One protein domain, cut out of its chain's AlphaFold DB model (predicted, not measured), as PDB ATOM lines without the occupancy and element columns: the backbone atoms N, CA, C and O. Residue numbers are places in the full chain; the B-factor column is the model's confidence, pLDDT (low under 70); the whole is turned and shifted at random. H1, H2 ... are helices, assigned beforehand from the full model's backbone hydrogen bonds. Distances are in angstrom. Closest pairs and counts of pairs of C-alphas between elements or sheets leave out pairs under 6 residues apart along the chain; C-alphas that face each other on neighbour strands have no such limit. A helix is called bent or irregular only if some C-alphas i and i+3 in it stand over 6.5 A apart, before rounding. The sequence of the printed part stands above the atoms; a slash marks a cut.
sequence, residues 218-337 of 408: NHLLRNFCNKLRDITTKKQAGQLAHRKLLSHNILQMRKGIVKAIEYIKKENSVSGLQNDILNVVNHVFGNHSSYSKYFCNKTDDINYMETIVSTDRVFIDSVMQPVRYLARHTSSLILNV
ATOM      1  N   ASN A 218      28.925  -2.019  49.612       92.62
ATOM      2  CA  ASN A 218      28.186  -0.981  50.334       92.62
ATOM      3  C   ASN A 218      28.953   0.343  50.415       92.62
ATOM      4  O   ASN A 218      28.341   1.406  50.284       92.62
ATOM      5  N   HIS A 219      30.275   0.294  50.597       92.00
ATOM      6  CA  HIS A 219      31.116   1.490  50.639       92.00
ATOM      7  C   HIS A 219      31.210   2.152  49.265       92.00
ATOM      8  O   HIS A 219      31.021   3.365  49.169       92.00
ATOM      9  N   LEU A 220      31.390   1.370  48.195       94.94
ATOM     10  CA  LEU A 220      31.381   1.880  46.823       94.94
ATOM     11  C   LEU A 220      30.057   2.572  46.473       94.94
ATOM     12  O   LEU A 220      30.062   3.710  46.005       94.94
ATOM     13  N   LEU A 221      28.920   1.930  46.758       95.56
ATOM     14  CA  LEU A 221      27.597   2.495  46.478       95.56
ATOM     15  C   LEU A 221      27.291   3.727  47.345       95.56
ATOM     16  O   LEU A 221      26.667   4.677  46.872       95.56
ATOM     17  N   ARG A 222      27.741   3.745  48.607       94.69
ATOM     18  CA  ARG A 222      27.614   4.918  49.486       94.69
ATOM     19  C   ARG A 222      28.467   6.082  48.977       94.69
ATOM     20  O   ARG A 222      27.961   7.198  48.902       94.69
ATOM     21  N   ASN A 223      29.718   5.826  48.589       94.88
ATOM     22  CA  ASN A 223      30.617   6.828  48.010       94.88
ATOM     23  C   ASN A 223      30.029   7.416  46.720       94.88
ATOM     24  O   ASN A 223      29.963   8.635  46.583       94.88
ATOM     25  N   PHE A 224      29.516   6.558  45.835       96.88
ATOM     26  CA  PHE A 224      28.809   6.959  44.621       96.88
ATOM     27  C   PHE A 224      27.656   7.927  44.924       96.88
ATOM     28  O   PHE A 224      27.635   9.039  44.400       96.88
ATOM     29  N   CYS A 225      26.741   7.561  45.829       97.38
ATOM     30  CA  CYS A 225      25.632   8.439  46.205       97.38
ATOM     31  C   CYS A 225      26.094   9.753  46.843       97.38
ATOM     32  O   CYS A 225      25.497  10.792  46.571       97.38
ATOM     33  N   ASN A 226      27.128   9.728  47.686       96.75
ATOM     34  CA  ASN A 226      27.654  10.936  48.319       96.75
ATOM     35  C   ASN A 226      28.250  11.893  47.280       96.75
ATOM     36  O   ASN A 226      27.889  13.063  47.270       96.75
ATOM     37  N   LYS A 227      29.054  11.390  46.337       96.75
ATOM     38  CA  LYS A 227      29.598  12.207  45.241       96.75
ATOM     39  C   LYS A 227      28.501  12.814  44.367       96.75
ATOM     40  O   LYS A 227      28.611  13.969  43.974       96.75
ATOM     41  N   LEU A 228      27.425  12.069  44.096       97.25
ATOM     42  CA  LEU A 228      26.267  12.615  43.384       97.25
ATOM     43  C   LEU A 228      25.560  13.714  44.189       97.25
ATOM     44  O   LEU A 228      25.174  14.723  43.613       97.25
ATOM     45  N   ARG A 229      25.428  13.568  45.514       96.88
ATOM     46  CA  ARG A 229      24.875  14.623  46.385       96.88
ATOM     47  C   ARG A 229      25.767  15.863  46.431       96.88
ATOM     48  O   ARG A 229      25.253  16.972  46.465       96.88
ATOM     49  N   ASP A 230      27.084  15.710  46.370       96.50
ATOM     50  CA  ASP A 230      27.990  16.862  46.304       96.50
ATOM     51  C   ASP A 230      27.794  17.669  45.011       96.50
ATOM     52  O   ASP A 230      27.939  18.889  45.002       96.50
ATOM     53  N   ILE A 231      27.437  17.007  43.907       96.38
ATOM     54  CA  ILE A 231      27.114  17.676  42.638       96.38
ATOM     55  C   ILE A 231      25.817  18.478  42.764       96.38
ATOM     56  O   ILE A 231      25.725  19.573  42.215       96.38
ATOM     57  N   THR A 232      24.822  17.990  43.515       95.12
ATOM     58  CA  THR A 232      23.552  18.719  43.661       95.12
ATOM     59  C   THR A 232      23.718  20.031  44.426       95.12
ATOM     60  O   THR A 232      22.972  20.978  44.170       95.12
ATOM     61  N   THR A 233      24.715  20.138  45.308       93.75
ATOM     62  CA  THR A 233      24.965  21.336  46.127       93.75
ATOM     63  C   THR A 233      25.915  22.339  45.466       93.75
ATOM     64  O   THR A 233      25.744  23.548  45.637       93.75
ATOM     65  N   LYS A 234      26.881  21.878  44.662       93.44
ATOM     66  CA  LYS A 234      27.882  22.729  43.994       93.44
ATOM     67  C   LYS A 234      27.282  23.530  42.835       93.44
ATOM     68  O   LYS A 234      26.879  22.967  41.822       93.44
ATOM     69  N   LYS A 235      27.279  24.865  42.947       89.69
ATOM     70  CA  LYS A 235      26.753  25.776  41.906       89.69
ATOM     71  C   LYS A 235      27.487  25.634  40.568       89.69
ATOM     72  O   LYS A 235      26.862  25.742  39.525       89.69
ATOM     73  N   GLN A 236      28.788  25.363  40.615       91.75
ATOM     74  CA  GLN A 236      29.654  25.195  39.449       91.75
ATOM     75  C   GLN A 236      29.476  23.855  38.722       91.75
ATOM     76  O   GLN A 236      30.050  23.663  37.659       91.75
ATOM     77  N   ALA A 237      28.722  22.915  39.295       90.19
ATOM     78  CA  ALA A 237      28.568  21.572  38.743       90.19
ATOM     79  C   ALA A 237      27.379  21.447  37.776       90.19
ATOM     80  O   ALA A 237      27.000  20.330  37.441       90.19
ATOM     81  N   GLY A 238      26.758  22.563  37.377       92.56
ATOM     82  CA  GLY A 238      25.652  22.575  36.421       92.56
ATOM     83  C   GLY A 238      24.510  23.521  36.768       92.56
ATOM     84  O   GLY A 238      24.416  24.082  37.871       92.56
ATOM     85  N   GLN A 239      23.583  23.639  35.823       93.31
ATOM     86  CA  GLN A 239      22.353  24.404  35.959       93.31
ATOM     87  C   GLN A 239      21.505  23.895  37.134       93.31
ATOM     88  O   GLN A 239      21.466  22.705  37.465       93.31
ATOM     89  N   LEU A 240      20.783  24.812  37.787       93.19
ATOM     90  CA  LEU A 240      19.984  24.486  38.972       93.19
ATOM     91  C   LEU A 240      18.892  23.442  38.678       93.19
ATOM     92  O   LEU A 240      18.641  22.583  39.524       93.19
ATOM     93  N   ALA A 241      18.268  23.500  37.497       92.69
ATOM     94  CA  ALA A 241      17.236  22.552  37.083       92.69
ATOM     95  C   ALA A 241      17.779  21.113  37.022       92.69
ATOM     96  O   ALA A 241      17.217  20.217  37.653       92.69
ATOM     97  N   HIS A 242      18.927  20.904  36.372       93.62
ATOM     98  CA  HIS A 242      19.562  19.588  36.249       93.62
ATOM     99  C   HIS A 242      20.068  19.054  37.593       93.62
ATOM    100  O   HIS A 242      19.881  17.880  37.913       93.62
ATOM    101  N   ARG A 243      20.621  19.924  38.452       94.56
ATOM    102  CA  ARG A 243      21.018  19.541  39.819       94.56
ATOM    103  C   ARG A 243      19.831  19.111  40.682       94.56
ATOM    104  O   ARG A 243      19.945  18.140  41.431       94.56
ATOM    105  N   LYS A 244      18.680  19.786  40.566       94.25
ATOM    106  CA  LYS A 244      17.435  19.356  41.224       94.25
ATOM    107  C   LYS A 244      16.959  18.019  40.664       94.25
ATOM    108  O   LYS A 244      16.641  17.132  41.452       94.25
ATOM    109  N   LEU A 245      16.963  17.844  39.342       93.19
ATOM    110  CA  LEU A 245      16.592  16.582  38.698       93.19
ATOM    111  C   LEU A 245      17.468  15.417  39.187       93.19
ATOM    112  O   LEU A 245      16.937  14.382  39.584       93.19
ATOM    113  N   LEU A 246      18.793  15.603  39.260       94.75
ATOM    114  CA  LEU A 246      19.717  14.612  39.820       94.75
ATOM    115  C   LEU A 246      19.331  14.224  41.245       94.75
ATOM    116  O   LEU A 246      19.251  13.037  41.545       94.75
ATOM    117  N   SER A 247      19.073  15.210  42.111       94.75
ATOM    118  CA  SER A 247      18.777  14.989  43.532       94.75
ATOM    119  C   SER A 247      17.611  14.024  43.762       94.75
ATOM    120  O   SER A 247      17.694  13.173  44.647       94.75
ATOM    121  N   HIS A 248      16.554  14.111  42.949       93.44
ATOM    122  CA  HIS A 248      15.389  13.218  43.035       93.44
ATOM    123  C   HIS A 248      15.698  11.787  42.565       93.44
ATOM    124  O   HIS A 248      15.023  10.833  42.948       93.44
ATOM    125  N   ASN A 249      16.761  11.627  41.782       93.50
ATOM    126  CA  ASN A 249      17.047  10.432  41.005       93.50
ATOM    127  C   ASN A 249      18.260   9.615  41.501       93.50
ATOM    128  O   ASN A 249      18.434   8.466  41.091       93.50
ATOM    129  N   ILE A 250      19.063  10.132  42.445       95.75
ATOM    130  CA  ILE A 250      20.261   9.447  42.991       95.75
ATOM    131  C   ILE A 250      19.946   8.027  43.487       95.75
ATOM    132  O   ILE A 250      20.699   7.081  43.244       95.75
ATOM    133  N   LEU A 251      18.834   7.856  44.208       94.00
ATOM    134  CA  LEU A 251      18.452   6.547  44.740       94.00
ATOM    135  C   LEU A 251      17.972   5.594  43.643       94.00
ATOM    136  O   LEU A 251      18.174   4.389  43.780       94.00
ATOM    137  N   GLN A 252      17.382   6.111  42.562       90.88
ATOM    138  CA  GLN A 252      16.996   5.291  41.416       90.88
ATOM    139  C   GLN A 252      18.226   4.787  40.665       90.88
ATOM    140  O   GLN A 252      18.300   3.595  40.377       90.88
ATOM    141  N   MET A 253      19.246   5.636  40.481       93.75
ATOM    142  CA  MET A 253      20.538   5.203  39.933       93.75
ATOM    143  C   MET A 253      21.137   4.065  40.768       93.75
ATOM    144  O   MET A 253      21.494   3.015  40.238       93.75
ATOM    145  N   ARG A 254      21.182   4.225  42.100       95.25
ATOM    146  CA  ARG A 254      21.676   3.168  42.995       95.25
ATOM    147  C   ARG A 254      20.862   1.877  42.870       95.25
ATOM    148  O   ARG A 254      21.458   0.805  42.823       95.25
ATOM    149  N   LYS A 255      19.529   1.960  42.833       91.62
ATOM    150  CA  LYS A 255      18.650   0.787  42.675       91.62
ATOM    151  C   LYS A 255      18.895   0.072  41.345       91.62
ATOM    152  O   LYS A 255      18.973  -1.151  41.345       91.62
ATOM    153  N   GLY A 256      19.052   0.816  40.249       90.31
ATOM    154  CA  GLY A 256      19.391   0.261  38.935       90.31
ATOM    155  C   GLY A 256      20.703  -0.521  38.971       90.31
ATOM    156  O   GLY A 256      20.748  -1.671  38.547       90.31
ATOM    157  N   ILE A 257      21.741   0.050  39.589       93.25
ATOM    158  CA  ILE A 257      23.047  -0.612  39.732       93.25
ATOM    159  C   ILE A 257      22.948  -1.879  40.591       93.25
ATOM    160  O   ILE A 257      23.506  -2.905  40.221       93.25
ATOM    161  N   VAL A 258      22.231  -1.843  41.719       92.88
ATOM    162  CA  VAL A 258      22.052  -3.033  42.575       92.88
ATOM    163  C   VAL A 258      21.352  -4.158  41.810       92.88
ATOM    164  O   VAL A 258      21.818  -5.293  41.854       92.88
ATOM    165  N   LYS A 259      20.302  -3.842  41.045       89.44
ATOM    166  CA  LYS A 259      19.620  -4.824  40.191       89.44
ATOM    167  C   LYS A 259      20.547  -5.406  39.121       89.44
ATOM    168  O   LYS A 259      20.536  -6.616  38.914       89.44
ATOM    169  N   ALA A 260      21.371  -4.576  38.479       90.88
ATOM    170  CA  ALA A 260      22.362  -5.049  37.510       90.88
ATOM    171  C   ALA A 260      23.395  -5.985  38.156       90.88
ATOM    172  O   ALA A 260      23.696  -7.038  37.602       90.88
ATOM    173  N   ILE A 261      23.887  -5.655  39.357       91.88
ATOM    174  CA  ILE A 261      24.801  -6.524  40.116       91.88
ATOM    175  C   ILE A 261      24.142  -7.879  40.400       91.88
ATOM    176  O   ILE A 261      24.765  -8.916  40.195       91.88
ATOM    177  N   GLU A 262      22.890  -7.893  40.860       89.12
ATOM    178  CA  GLU A 262      22.158  -9.127  41.176       89.12
ATOM    179  C   GLU A 262      21.901 -10.002  39.944       89.12
ATOM    180  O   GLU A 262      22.013 -11.228  40.032       89.12
ATOM    181  N   TYR A 263      21.585  -9.385  38.804       86.44
ATOM    182  CA  TYR A 263      21.362 -10.085  37.544       86.44
ATOM    183  C   TYR A 263      22.666 -10.672  36.995       86.44
ATOM    184  O   TYR A 263      22.786 -11.885  36.815       86.44
ATOM    185  N   ILE A 264      23.687  -9.830  36.829       83.50
ATOM    186  CA  ILE A 264      24.946 -10.206  36.181       83.50
ATOM    187  C   ILE A 264      25.792 -11.120  37.059       83.50
ATOM    188  O   ILE A 264      26.598 -11.887  36.543       83.50
ATOM    189  N   LYS A 265      25.567 -11.155  38.374       80.25
ATOM    190  CA  LYS A 265      26.168 -12.179  39.238       80.25
ATOM    191  C   LYS A 265      25.866 -13.609  38.761       80.25
ATOM    192  O   LYS A 265      26.663 -14.502  39.032       80.25
ATOM    193  N   LYS A 266      24.752 -13.833  38.052       77.75
ATOM    194  CA  LYS A 266      24.405 -15.138  37.463       77.75
ATOM    195  C   LYS A 266      25.171 -15.423  36.170       77.75
ATOM    196  O   LYS A 266      25.555 -16.559  35.936       77.75
ATOM    197  N   GLU A 267      25.413 -14.394  35.364       77.50
ATOM    198  CA  GLU A 267      26.096 -14.488  34.064       77.50
ATOM    199  C   GLU A 267      27.622 -14.308  34.171       77.50
ATOM    200  O   GLU A 267      28.363 -14.620  33.245       77.50
ATOM    201  N   ASN A 268      28.098 -13.803  35.312       76.38
ATOM    202  CA  ASN A 268      29.492 -13.513  35.650       76.38
ATOM    203  C   ASN A 268      30.238 -12.643  34.611       76.38
ATOM    204  O   ASN A 268      31.444 -12.789  34.407       76.38
ATOM    205  N   SER A 269      29.524 -11.713  33.965       86.38
ATOM    206  CA  SER A 269      30.062 -10.848  32.905       86.38
ATOM    207  C   SER A 269      30.522  -9.484  33.431       86.38
ATOM    208  O   SER A 269      29.724  -8.582  33.686       86.38
ATOM    209  N   VAL A 270      31.838  -9.291  33.568       87.75
ATOM    210  CA  VAL A 270      32.413  -8.007  34.021       87.75
ATOM    211  C   VAL A 270      32.129  -6.878  33.025       87.75
ATOM    212  O   VAL A 270      31.781  -5.775  33.438       87.75
ATOM    213  N   SER A 271      32.240  -7.137  31.722       89.31
ATOM    214  CA  SER A 271      31.961  -6.136  30.685       89.31
ATOM    215  C   SER A 271      30.486  -5.736  30.662       89.31
ATOM    216  O   SER A 271      30.183  -4.548  30.555       89.31
ATOM    217  N   GLY A 272      29.577  -6.701  30.851       89.06
ATOM    218  CA  GLY A 272      28.141  -6.445  30.953       89.06
ATOM    219  C   GLY A 272      27.815  -5.482  32.093       89.06
ATOM    220  O   GLY A 272      27.189  -4.448  31.873       89.06
ATOM    221  N   LEU A 273      28.329  -5.751  33.302       92.19
ATOM    222  CA  LEU A 273      28.036  -4.901  34.461       92.19
ATOM    223  C   LEU A 273      28.681  -3.522  34.331       92.19
ATOM    224  O   LEU A 273      28.114  -2.524  34.770       92.19
ATOM    225  N   GLN A 274      29.852  -3.443  33.702       93.56
ATOM    226  CA  GLN A 274      30.484  -2.163  33.423       93.56
ATOM    227  C   GLN A 274      29.621  -1.311  32.481       93.56
ATOM    228  O   GLN A 274      29.419  -0.129  32.760       93.56
ATOM    229  N   ASN A 275      29.087  -1.909  31.413       91.00
ATOM    230  CA  ASN A 275      28.197  -1.233  30.476       91.00
ATOM    231  C   ASN A 275      26.895  -0.779  31.159       91.00
ATOM    232  O   ASN A 275      26.502   0.378  31.022       91.00
ATOM    233  N   ASP A 276      26.281  -1.636  31.977       90.50
ATOM    234  CA  ASP A 276      25.077  -1.294  32.744       90.50
ATOM    235  C   ASP A 276      25.298  -0.110  33.696       90.50
ATOM    236  O   ASP A 276      24.462   0.793  33.779       90.50
ATOM    237  N   ILE A 277      26.440  -0.074  34.396       93.69
ATOM    238  CA  ILE A 277      26.787   1.043  35.286       93.69
ATOM    239  C   ILE A 277      26.956   2.335  34.484       93.69
ATOM    240  O   ILE A 277      26.447   3.371  34.905       93.69
ATOM    241  N   LEU A 278      27.648   2.301  33.340       93.00
ATOM    242  CA  LEU A 278      27.837   3.485  32.493       93.00
ATOM    243  C   LEU A 278      26.509   4.001  31.933       93.00
ATOM    244  O   LEU A 278      26.285   5.211  31.891       93.00
ATOM    245  N   ASN A 279      25.608   3.087  31.582       89.56
ATOM    246  CA  ASN A 279      24.305   3.422  31.030       89.56
ATOM    247  C   ASN A 279      23.283   3.832  32.095       89.56
ATOM    248  O   ASN A 279      22.209   4.291  31.728       89.56
ATOM    249  N   VAL A 280      23.565   3.744  33.400       90.75
ATOM    250  CA  VAL A 280      22.587   4.120  34.441       90.75
ATOM    251  C   VAL A 280      22.097   5.570  34.306       90.75
ATOM    252  O   VAL A 280      20.946   5.870  34.612       90.75
ATOM    253  N   VAL A 281      22.967   6.466  33.830       90.88
ATOM    254  CA  VAL A 281      22.667   7.892  33.651       90.88
ATOM    255  C   VAL A 281      21.631   8.092  32.551       90.88
ATOM    256  O   VAL A 281      20.657   8.810  32.769       90.88
ATOM    257  N   ASN A 282      21.793   7.393  31.426       88.38
ATOM    258  CA  ASN A 282      20.863   7.455  30.302       88.38
ATOM    259  C   ASN A 282      19.449   7.033  30.738       88.38
ATOM    260  O   ASN A 282      18.492   7.749  30.461       88.38
ATOM    261  N   HIS A 283      19.337   5.954  31.523       85.88
ATOM    262  CA  HIS A 283      18.062   5.399  31.994       85.88
ATOM    263  C   HIS A 283      17.343   6.450  32.818       85.88
ATOM    264  O   HIS A 283      16.189   6.785  32.583       85.88
ATOM    265  N   VAL A 284      18.043   6.955  33.825       86.31
ATOM    266  CA  VAL A 284      17.457   7.803  34.855       86.31
ATOM    267  C   VAL A 284      17.022   9.163  34.311       86.31
ATOM    268  O   VAL A 284      16.136   9.792  34.885       86.31
ATOM    269  N   PHE A 285      17.608   9.598  33.199       88.75
ATOM    270  CA  PHE A 285      17.224  10.815  32.493       88.75
ATOM    271  C   PHE A 285      16.387  10.539  31.228       88.75
ATOM    272  O   PHE A 285      16.278  11.414  30.371       88.75
ATOM    273  N   GLY A 286      15.769   9.357  31.123       84.00
ATOM    274  CA  GLY A 286      14.686   9.068  30.176       84.00
ATOM    275  C   GLY A 286      15.107   8.546  28.800       84.00
ATOM    276  O   GLY A 286      14.256   8.352  27.939       84.00
ATOM    277  N   ASN A 287      16.395   8.285  28.559       84.38
ATOM    278  CA  ASN A 287      16.831   7.623  27.329       84.38
ATOM    279  C   ASN A 287      16.854   6.105  27.537       84.38
ATOM    280  O   ASN A 287      17.749   5.601  28.210       84.38
ATOM    281  N   HIS A 288      15.906   5.390  26.921       82.00
ATOM    282  CA  HIS A 288      15.714   3.939  27.061       82.00
ATOM    283  C   HIS A 288      16.234   3.092  25.883       82.00
ATOM    284  O   HIS A 288      15.993   1.887  25.835       82.00
ATOM    285  N   SER A 289      16.992   3.690  24.963       72.94
ATOM    286  CA  SER A 289      17.339   3.103  23.655       72.94
ATOM    287  C   SER A 289      18.289   1.896  23.699       72.94
ATOM    288  O   SER A 289      18.503   1.244  22.680       72.94
ATOM    289  N   SER A 290      18.922   1.609  24.841       64.62
ATOM    290  CA  SER A 290      20.059   0.674  24.919       64.62
ATOM    291  C   SER A 290      20.019  -0.241  26.149       64.62
ATOM    292  O   SER A 290      21.062  -0.524  26.739       64.62
ATOM    293  N   TYR A 291      18.827  -0.695  26.558       69.12
ATOM    294  CA  TYR A 291      18.677  -1.605  27.699       69.12
ATOM    295  C   TYR A 291      18.244  -3.006  27.320       69.12
ATOM    296  O   TYR A 291      17.334  -3.226  26.524       69.12
ATOM    297  N   SER A 292      18.828  -3.959  28.032       67.25
ATOM    298  CA  SER A 292      18.248  -5.278  28.201       67.25
ATOM    299  C   SER A 292      16.907  -5.169  28.935       67.25
ATOM    300  O   SER A 292      16.781  -4.415  29.904       67.25
ATOM    301  N   LYS A 293      15.917  -5.975  28.530       71.50
ATOM    302  CA  LYS A 293      14.561  -5.986  29.118       71.50
ATOM    303  C   LYS A 293      14.543  -6.176  30.644       71.50
ATOM    304  O   LYS A 293      13.603  -5.762  31.302       71.50
ATOM    305  N   TYR A 294      15.574  -6.774  31.249       77.81
ATOM    306  CA  TYR A 294      15.634  -6.910  32.712       77.81
ATOM    307  C   TYR A 294      15.887  -5.580  33.445       77.81
ATOM    308  O   TYR A 294      15.589  -5.470  34.635       77.81
ATOM    309  N   PHE A 295      16.470  -4.584  32.768       70.19
ATOM    310  CA  PHE A 295      16.915  -3.335  33.385       70.19
ATOM    311  C   PHE A 295      15.847  -2.240  33.318       70.19
ATOM    312  O   PHE A 295      15.682  -1.489  34.281       70.19
ATOM    313  N   CYS A 296      15.102  -2.158  32.212       74.25
ATOM    314  CA  CYS A 296      14.033  -1.183  32.022       74.25
ATOM    315  C   CYS A 296      12.906  -1.752  31.147       74.25
ATOM    316  O   CYS A 296      13.177  -2.368  30.121       74.25
ATOM    317  N   ASN A 297      11.657  -1.486  31.542       71.06
ATOM    318  CA  ASN A 297      10.445  -1.847  30.793       71.06
ATOM    319  C   ASN A 297       9.657  -0.617  30.311       71.06
ATOM    320  O   ASN A 297       8.560  -0.764  29.782       71.06
ATOM    321  N   LYS A 298      10.163   0.598  30.559       73.62
ATOM    322  CA  LYS A 298       9.471   1.833  30.189       73.62
ATOM    323  C   LYS A 298       9.783   2.202  28.745       73.62
ATOM    324  O   LYS A 298      10.940   2.160  28.338       73.62
ATOM    325  N   THR A 299       8.751   2.605  28.017       65.44
ATOM    326  CA  THR A 299       8.845   3.056  26.622       65.44
ATOM    327  C   THR A 299       8.384   4.498  26.423       65.44
ATOM    328  O   THR A 299       8.617   5.044  25.354       65.44
ATOM    329  N   ASP A 300       7.762   5.111  27.435       67.25
ATOM    330  CA  ASP A 300       7.105   6.422  27.341       67.25
ATOM    331  C   ASP A 300       7.533   7.325  28.514       67.25
ATOM    332  O   ASP A 300       6.785   7.569  29.460       67.25
ATOM    333  N   ASP A 301       8.811   7.716  28.522       76.19
ATOM    334  CA  ASP A 301       9.388   8.633  29.514       76.19
ATOM    335  C   ASP A 301       9.955   9.866  28.795       76.19
ATOM    336  O   ASP A 301      10.370   9.794  27.635       76.19
ATOM    337  N   ILE A 302       9.973  11.012  29.477       81.12
ATOM    338  CA  ILE A 302      10.487  12.252  28.885       81.12
ATOM    339  C   ILE A 302      12.011  12.143  28.806       81.12
ATOM    340  O   ILE A 302      12.697  12.043  29.825       81.12
ATOM    341  N   ASN A 303      12.555  12.196  27.590       87.00
ATOM    342  CA  ASN A 303      13.993  12.131  27.363       87.00
ATOM    343  C   ASN A 303      14.661  13.479  27.687       87.00
ATOM    344  O   ASN A 303      14.751  14.377  26.851       87.00
ATOM    345  N   TYR A 304      15.158  13.615  28.915       85.81
ATOM    346  CA  TYR A 304      15.934  14.778  29.343       85.81
ATOM    347  C   TYR A 304      17.400  14.709  28.890       85.81
ATOM    348  O   TYR A 304      18.077  15.736  28.898       85.81
ATOM    349  N   MET A 305      17.918  13.538  28.498       87.56
ATOM    350  CA  MET A 305      19.341  13.370  28.171       87.56
ATOM    351  C   MET A 305      19.802  14.259  27.020       87.56
ATOM    352  O   MET A 305      20.842  14.901  27.143       87.56
ATOM    353  N   GLU A 306      19.057  14.314  25.918       85.75
ATOM    354  CA  GLU A 306      19.443  15.105  24.739       85.75
ATOM    355  C   GLU A 306      19.529  16.599  25.064       85.75
ATOM    356  O   GLU A 306      20.512  17.276  24.736       85.75
ATOM    357  N   THR A 307      18.543  17.100  25.806       87.44
ATOM    358  CA  THR A 307      18.513  18.483  26.284       87.44
ATOM    359  C   THR A 307      19.671  18.764  27.237       87.44
ATOM    360  O   THR A 307      20.362  19.768  27.087       87.44
ATOM    361  N   ILE A 308      19.950  17.882  28.198       90.12
ATOM    362  CA  ILE A 308      21.038  18.094  29.162       90.12
ATOM    363  C   ILE A 308      22.405  18.056  28.459       90.12
ATOM    364  O   ILE A 308      23.258  18.897  28.728       90.12
ATOM    365  N   VAL A 309      22.628  17.122  27.530       90.00
ATOM    366  CA  VAL A 309      23.901  17.000  26.795       90.00
ATOM    367  C   VAL A 309      24.159  18.216  25.899       90.00
ATOM    368  O   VAL A 309      25.307  18.649  25.766       90.00
ATOM    369  N   SER A 310      23.110  18.789  25.303       89.50
ATOM    370  CA  SER A 310      23.226  19.990  24.468       89.50
ATOM    371  C   SER A 310      23.385  21.279  25.282       89.50
ATOM    372  O   SER A 310      24.118  22.169  24.854       89.50
ATOM    373  N   THR A 311      22.763  21.375  26.461       91.38
ATOM    374  CA  THR A 311      22.692  22.628  27.241       91.38
ATOM    375  C   THR A 311      23.623  22.697  28.456       91.38
ATOM    376  O   THR A 311      23.931  23.793  28.924       91.38
ATOM    377  N   ASP A 312      24.081  21.563  28.995       91.88
ATOM    378  CA  ASP A 312      24.809  21.503  30.269       91.88
ATOM    379  C   ASP A 312      25.842  20.363  30.310       91.88
ATOM    380  O   ASP A 312      25.768  19.408  31.092       91.88
ATOM    381  N   ARG A 313      26.861  20.478  29.452       92.56
ATOM    382  CA  ARG A 313      27.974  19.513  29.393       92.56
ATOM    383  C   ARG A 313      28.734  19.397  30.716       92.56
ATOM    384  O   ARG A 313      29.120  18.297  31.098       92.56
ATOM    385  N   VAL A 314      28.894  20.510  31.437       94.00
ATOM    386  CA  VAL A 314      29.593  20.548  32.734       94.00
ATOM    387  C   VAL A 314      28.903  19.642  33.753       94.00
ATOM    388  O   VAL A 314      29.574  18.910  34.489       94.00
ATOM    389  N   PHE A 315      27.569  19.645  33.780       95.19
ATOM    390  CA  PHE A 315      26.795  18.743  34.623       95.19
ATOM    391  C   PHE A 315      26.985  17.275  34.250       95.19
ATOM    392  O   PHE A 315      27.258  16.459  35.132       95.19
ATOM    393  N   ILE A 316      26.897  16.935  32.960       94.25
ATOM    394  CA  ILE A 316      27.098  15.553  32.500       94.25
ATOM    395  C   ILE A 316      28.490  15.056  32.867       94.25
ATOM    396  O   ILE A 316      28.615  13.972  33.435       94.25
ATOM    397  N   ASP A 317      29.532  15.847  32.624       93.81
ATOM    398  CA  ASP A 317      30.895  15.460  32.984       93.81
ATOM    399  C   ASP A 317      31.050  15.278  34.495       93.81
ATOM    400  O   ASP A 317      31.653  14.296  34.943       93.81
ATOM    401  N   SER A 318      30.438  16.163  35.285       95.38
ATOM    402  CA  SER A 318      30.419  16.058  36.745       95.38
ATOM    403  C   SER A 318      29.744  14.766  37.212       95.38
ATOM    404  O   SER A 318      30.290  14.084  38.077       95.38
ATOM    405  N   VAL A 319      28.598  14.390  36.632       95.94
ATOM    406  CA  VAL A 319      27.852  13.161  36.969       95.94
ATOM    407  C   VAL A 319      28.568  11.906  36.471       95.94
ATOM    408  O   VAL A 319      28.611  10.895  37.173       95.94
ATOM    409  N   MET A 320      29.184  11.956  35.293       95.62
ATOM    410  CA  MET A 320      29.875  10.805  34.719       95.62
ATOM    411  C   MET A 320      31.178  10.473  35.449       95.62
ATOM    412  O   MET A 320      31.596   9.317  35.429       95.62
ATOM    413  N   GLN A 321      31.826  11.418  36.137       96.00
ATOM    414  CA  GLN A 321      33.016  11.127  36.951       96.00
ATOM    415  C   GLN A 321      32.788  10.046  38.032       96.00
ATOM    416  O   GLN A 321      33.517   9.046  38.020       96.00
ATOM    417  N   PRO A 322      31.814  10.169  38.961       96.94
ATOM    418  CA  PRO A 322      31.528   9.124  39.942       96.94
ATOM    419  C   PRO A 322      30.996   7.833  39.307       96.94
ATOM    420  O   PRO A 322      31.310   6.756  39.812       96.94
ATOM    421  N   VAL A 323      30.263   7.911  38.190       97.00
ATOM    422  CA  VAL A 323      29.784   6.730  37.444       97.00
ATOM    423  C   VAL A 323      30.958   5.939  36.865       97.00
ATOM    424  O   VAL A 323      31.094   4.747  37.131       97.00
ATOM    425  N   ARG A 324      31.870   6.609  36.149       97.12
ATOM    426  CA  ARG A 324      33.094   6.004  35.597       97.12
ATOM    427  C   ARG A 324      33.993   5.456  36.702       97.12
ATOM    428  O   ARG A 324      34.590   4.401  36.527       97.12
ATOM    429  N   TYR A 325      34.088   6.148  37.839       96.12
ATOM    430  CA  TYR A 325      34.812   5.640  39.004       96.12
ATOM    431  C   TYR A 325      34.223   4.309  39.485       96.12
ATOM    432  O   TYR A 325      34.957   3.335  39.619       96.12
ATOM    433  N   LEU A 326      32.903   4.238  39.675       96.50
ATOM    434  CA  LEU A 326      32.232   3.010  40.096       96.50
ATOM    435  C   LEU A 326      32.395   1.877  39.068       96.50
ATOM    436  O   LEU A 326      32.697   0.748  39.449       96.50
ATOM    437  N   ALA A 327      32.294   2.194  37.775       95.62
ATOM    438  CA  ALA A 327      32.464   1.256  36.663       95.62
ATOM    439  C   ALA A 327      33.883   0.657  36.558       95.62
ATOM    440  O   ALA A 327      34.072  -0.380  35.925       95.62
ATOM    441  N   ARG A 328      34.904   1.268  37.174       95.00
ATOM    442  CA  ARG A 328      36.246   0.659  37.284       95.00
ATOM    443  C   ARG A 328      36.303  -0.441  38.344       95.00
ATOM    444  O   ARG A 328      37.167  -1.309  38.279       95.00
ATOM    445  N   HIS A 329      35.379  -0.433  39.302       94.38
ATOM    446  CA  HIS A 329      35.327  -1.397  40.401       94.38
ATOM    447  C   HIS A 329      34.374  -2.572  40.142       94.38
ATOM    448  O   HIS A 329      34.076  -3.340  41.058       94.38
ATOM    449  N   THR A 330      33.942  -2.771  38.898       94.19
ATOM    450  CA  THR A 330      33.016  -3.839  38.498       94.19
ATOM    451  C   THR A 330      33.472  -5.234  38.926       94.19
ATOM    452  O   THR A 330      32.666  -6.019  39.419       94.19
ATOM    453  N   SER A 331      34.779  -5.514  38.852       92.06
ATOM    454  CA  SER A 331      35.353  -6.790  39.313       92.06
ATOM    455  C   SER A 331      35.120  -7.048  40.810       92.06
ATOM    456  O   SER A 331      34.955  -8.191  41.223       92.06
ATOM    457  N   SER A 332      35.080  -5.994  41.637       92.38
ATOM    458  CA  SER A 332      34.720  -6.109  43.059       92.38
ATOM    459  C   SER A 332      33.205  -6.189  43.259       92.38
ATOM    460  O   SER A 332      32.736  -6.989  44.063       92.38
ATOM    461  N   LEU A 333      32.433  -5.396  42.507       93.19
ATOM    462  CA  LEU A 333      30.970  -5.346  42.614       93.19
ATOM    463  C   LEU A 333      30.304  -6.681  42.250       93.19
ATOM    464  O   LEU A 333      29.357  -7.071  42.926       93.19
ATOM    465  N   ILE A 334      30.835  -7.414  41.264       91.56
ATOM    466  CA  ILE A 334      30.338  -8.746  40.872       91.56
ATOM    467  C   ILE A 334      30.384  -9.750  42.030       91.56
ATOM    468  O   ILE A 334      29.477 -10.567  42.188       91.56
ATOM    469  N   LEU A 335      31.414  -9.667  42.879       90.12
ATOM    470  CA  LEU A 335      31.533 -10.544  44.046       90.12
ATOM    471  C   LEU A 335      30.425 -10.257  45.070       90.12
ATOM    472  O   LEU A 335      30.034 -11.156  45.816       90.12
ATOM    473  N   ASN A 336      29.893  -9.030  45.066       90.88
ATOM    474  CA  ASN A 336      28.813  -8.550  45.922       90.88
ATOM    475  C   ASN A 336      29.048  -8.892  47.405       90.88
ATOM    476  O   ASN A 336      28.225  -9.533  48.061       90.88
ATOM    477  N   VAL A 337      30.229  -8.510  47.901       88.94
ATOM    478  CA  VAL A 337      30.660  -8.703  49.290       88.94
ATOM    479  C   VAL A 337      30.711  -7.373  50.037       88.94
ATOM    480  O   VAL A 337      30.946  -6.315  49.444       88.94
TER     481      VAL A 337
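This is residues 218 to 337 of the 408 residues of an uncharacterized protein of Aphis glycines (UniProt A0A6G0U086). H1, arm H2b, H3 and H5 form an up-and-down bundle, each running against the one before. Residues 285 to 304 make a long link to H4. The 120 printed residues include six named helices, no named strand: class all helix. The whole is compact, radius of gyration of the C-alphas 14.0 A, spans 39 by 32 by 19 A.

H1, residues 218 to 233, touches H5, residues 313 to 328, closest at C-alphas 224 and 322, 5.8 A. H2, residues 240 to 267, one helix by hydrogen bonds, is bent: C-alphas 248 and 251 are 7.5 A apart. Arm H2b, residues 251 to 267, forms a hairpin with H3, residues 270 to 284, only just irregular: C-alphas 278 and 281 are 6.9 A apart. Every O i to N i+4 pair of H1 is within hydrogen-bond range.

H1 begins at C-alpha 218 (28.186, -0.981, 50.334); H5 ends at C-alpha 328 (36.246, 0.659, 37.284).

The printed part has no cut; residues 290 to 292 and 299 to 300 have pLDDT under 70.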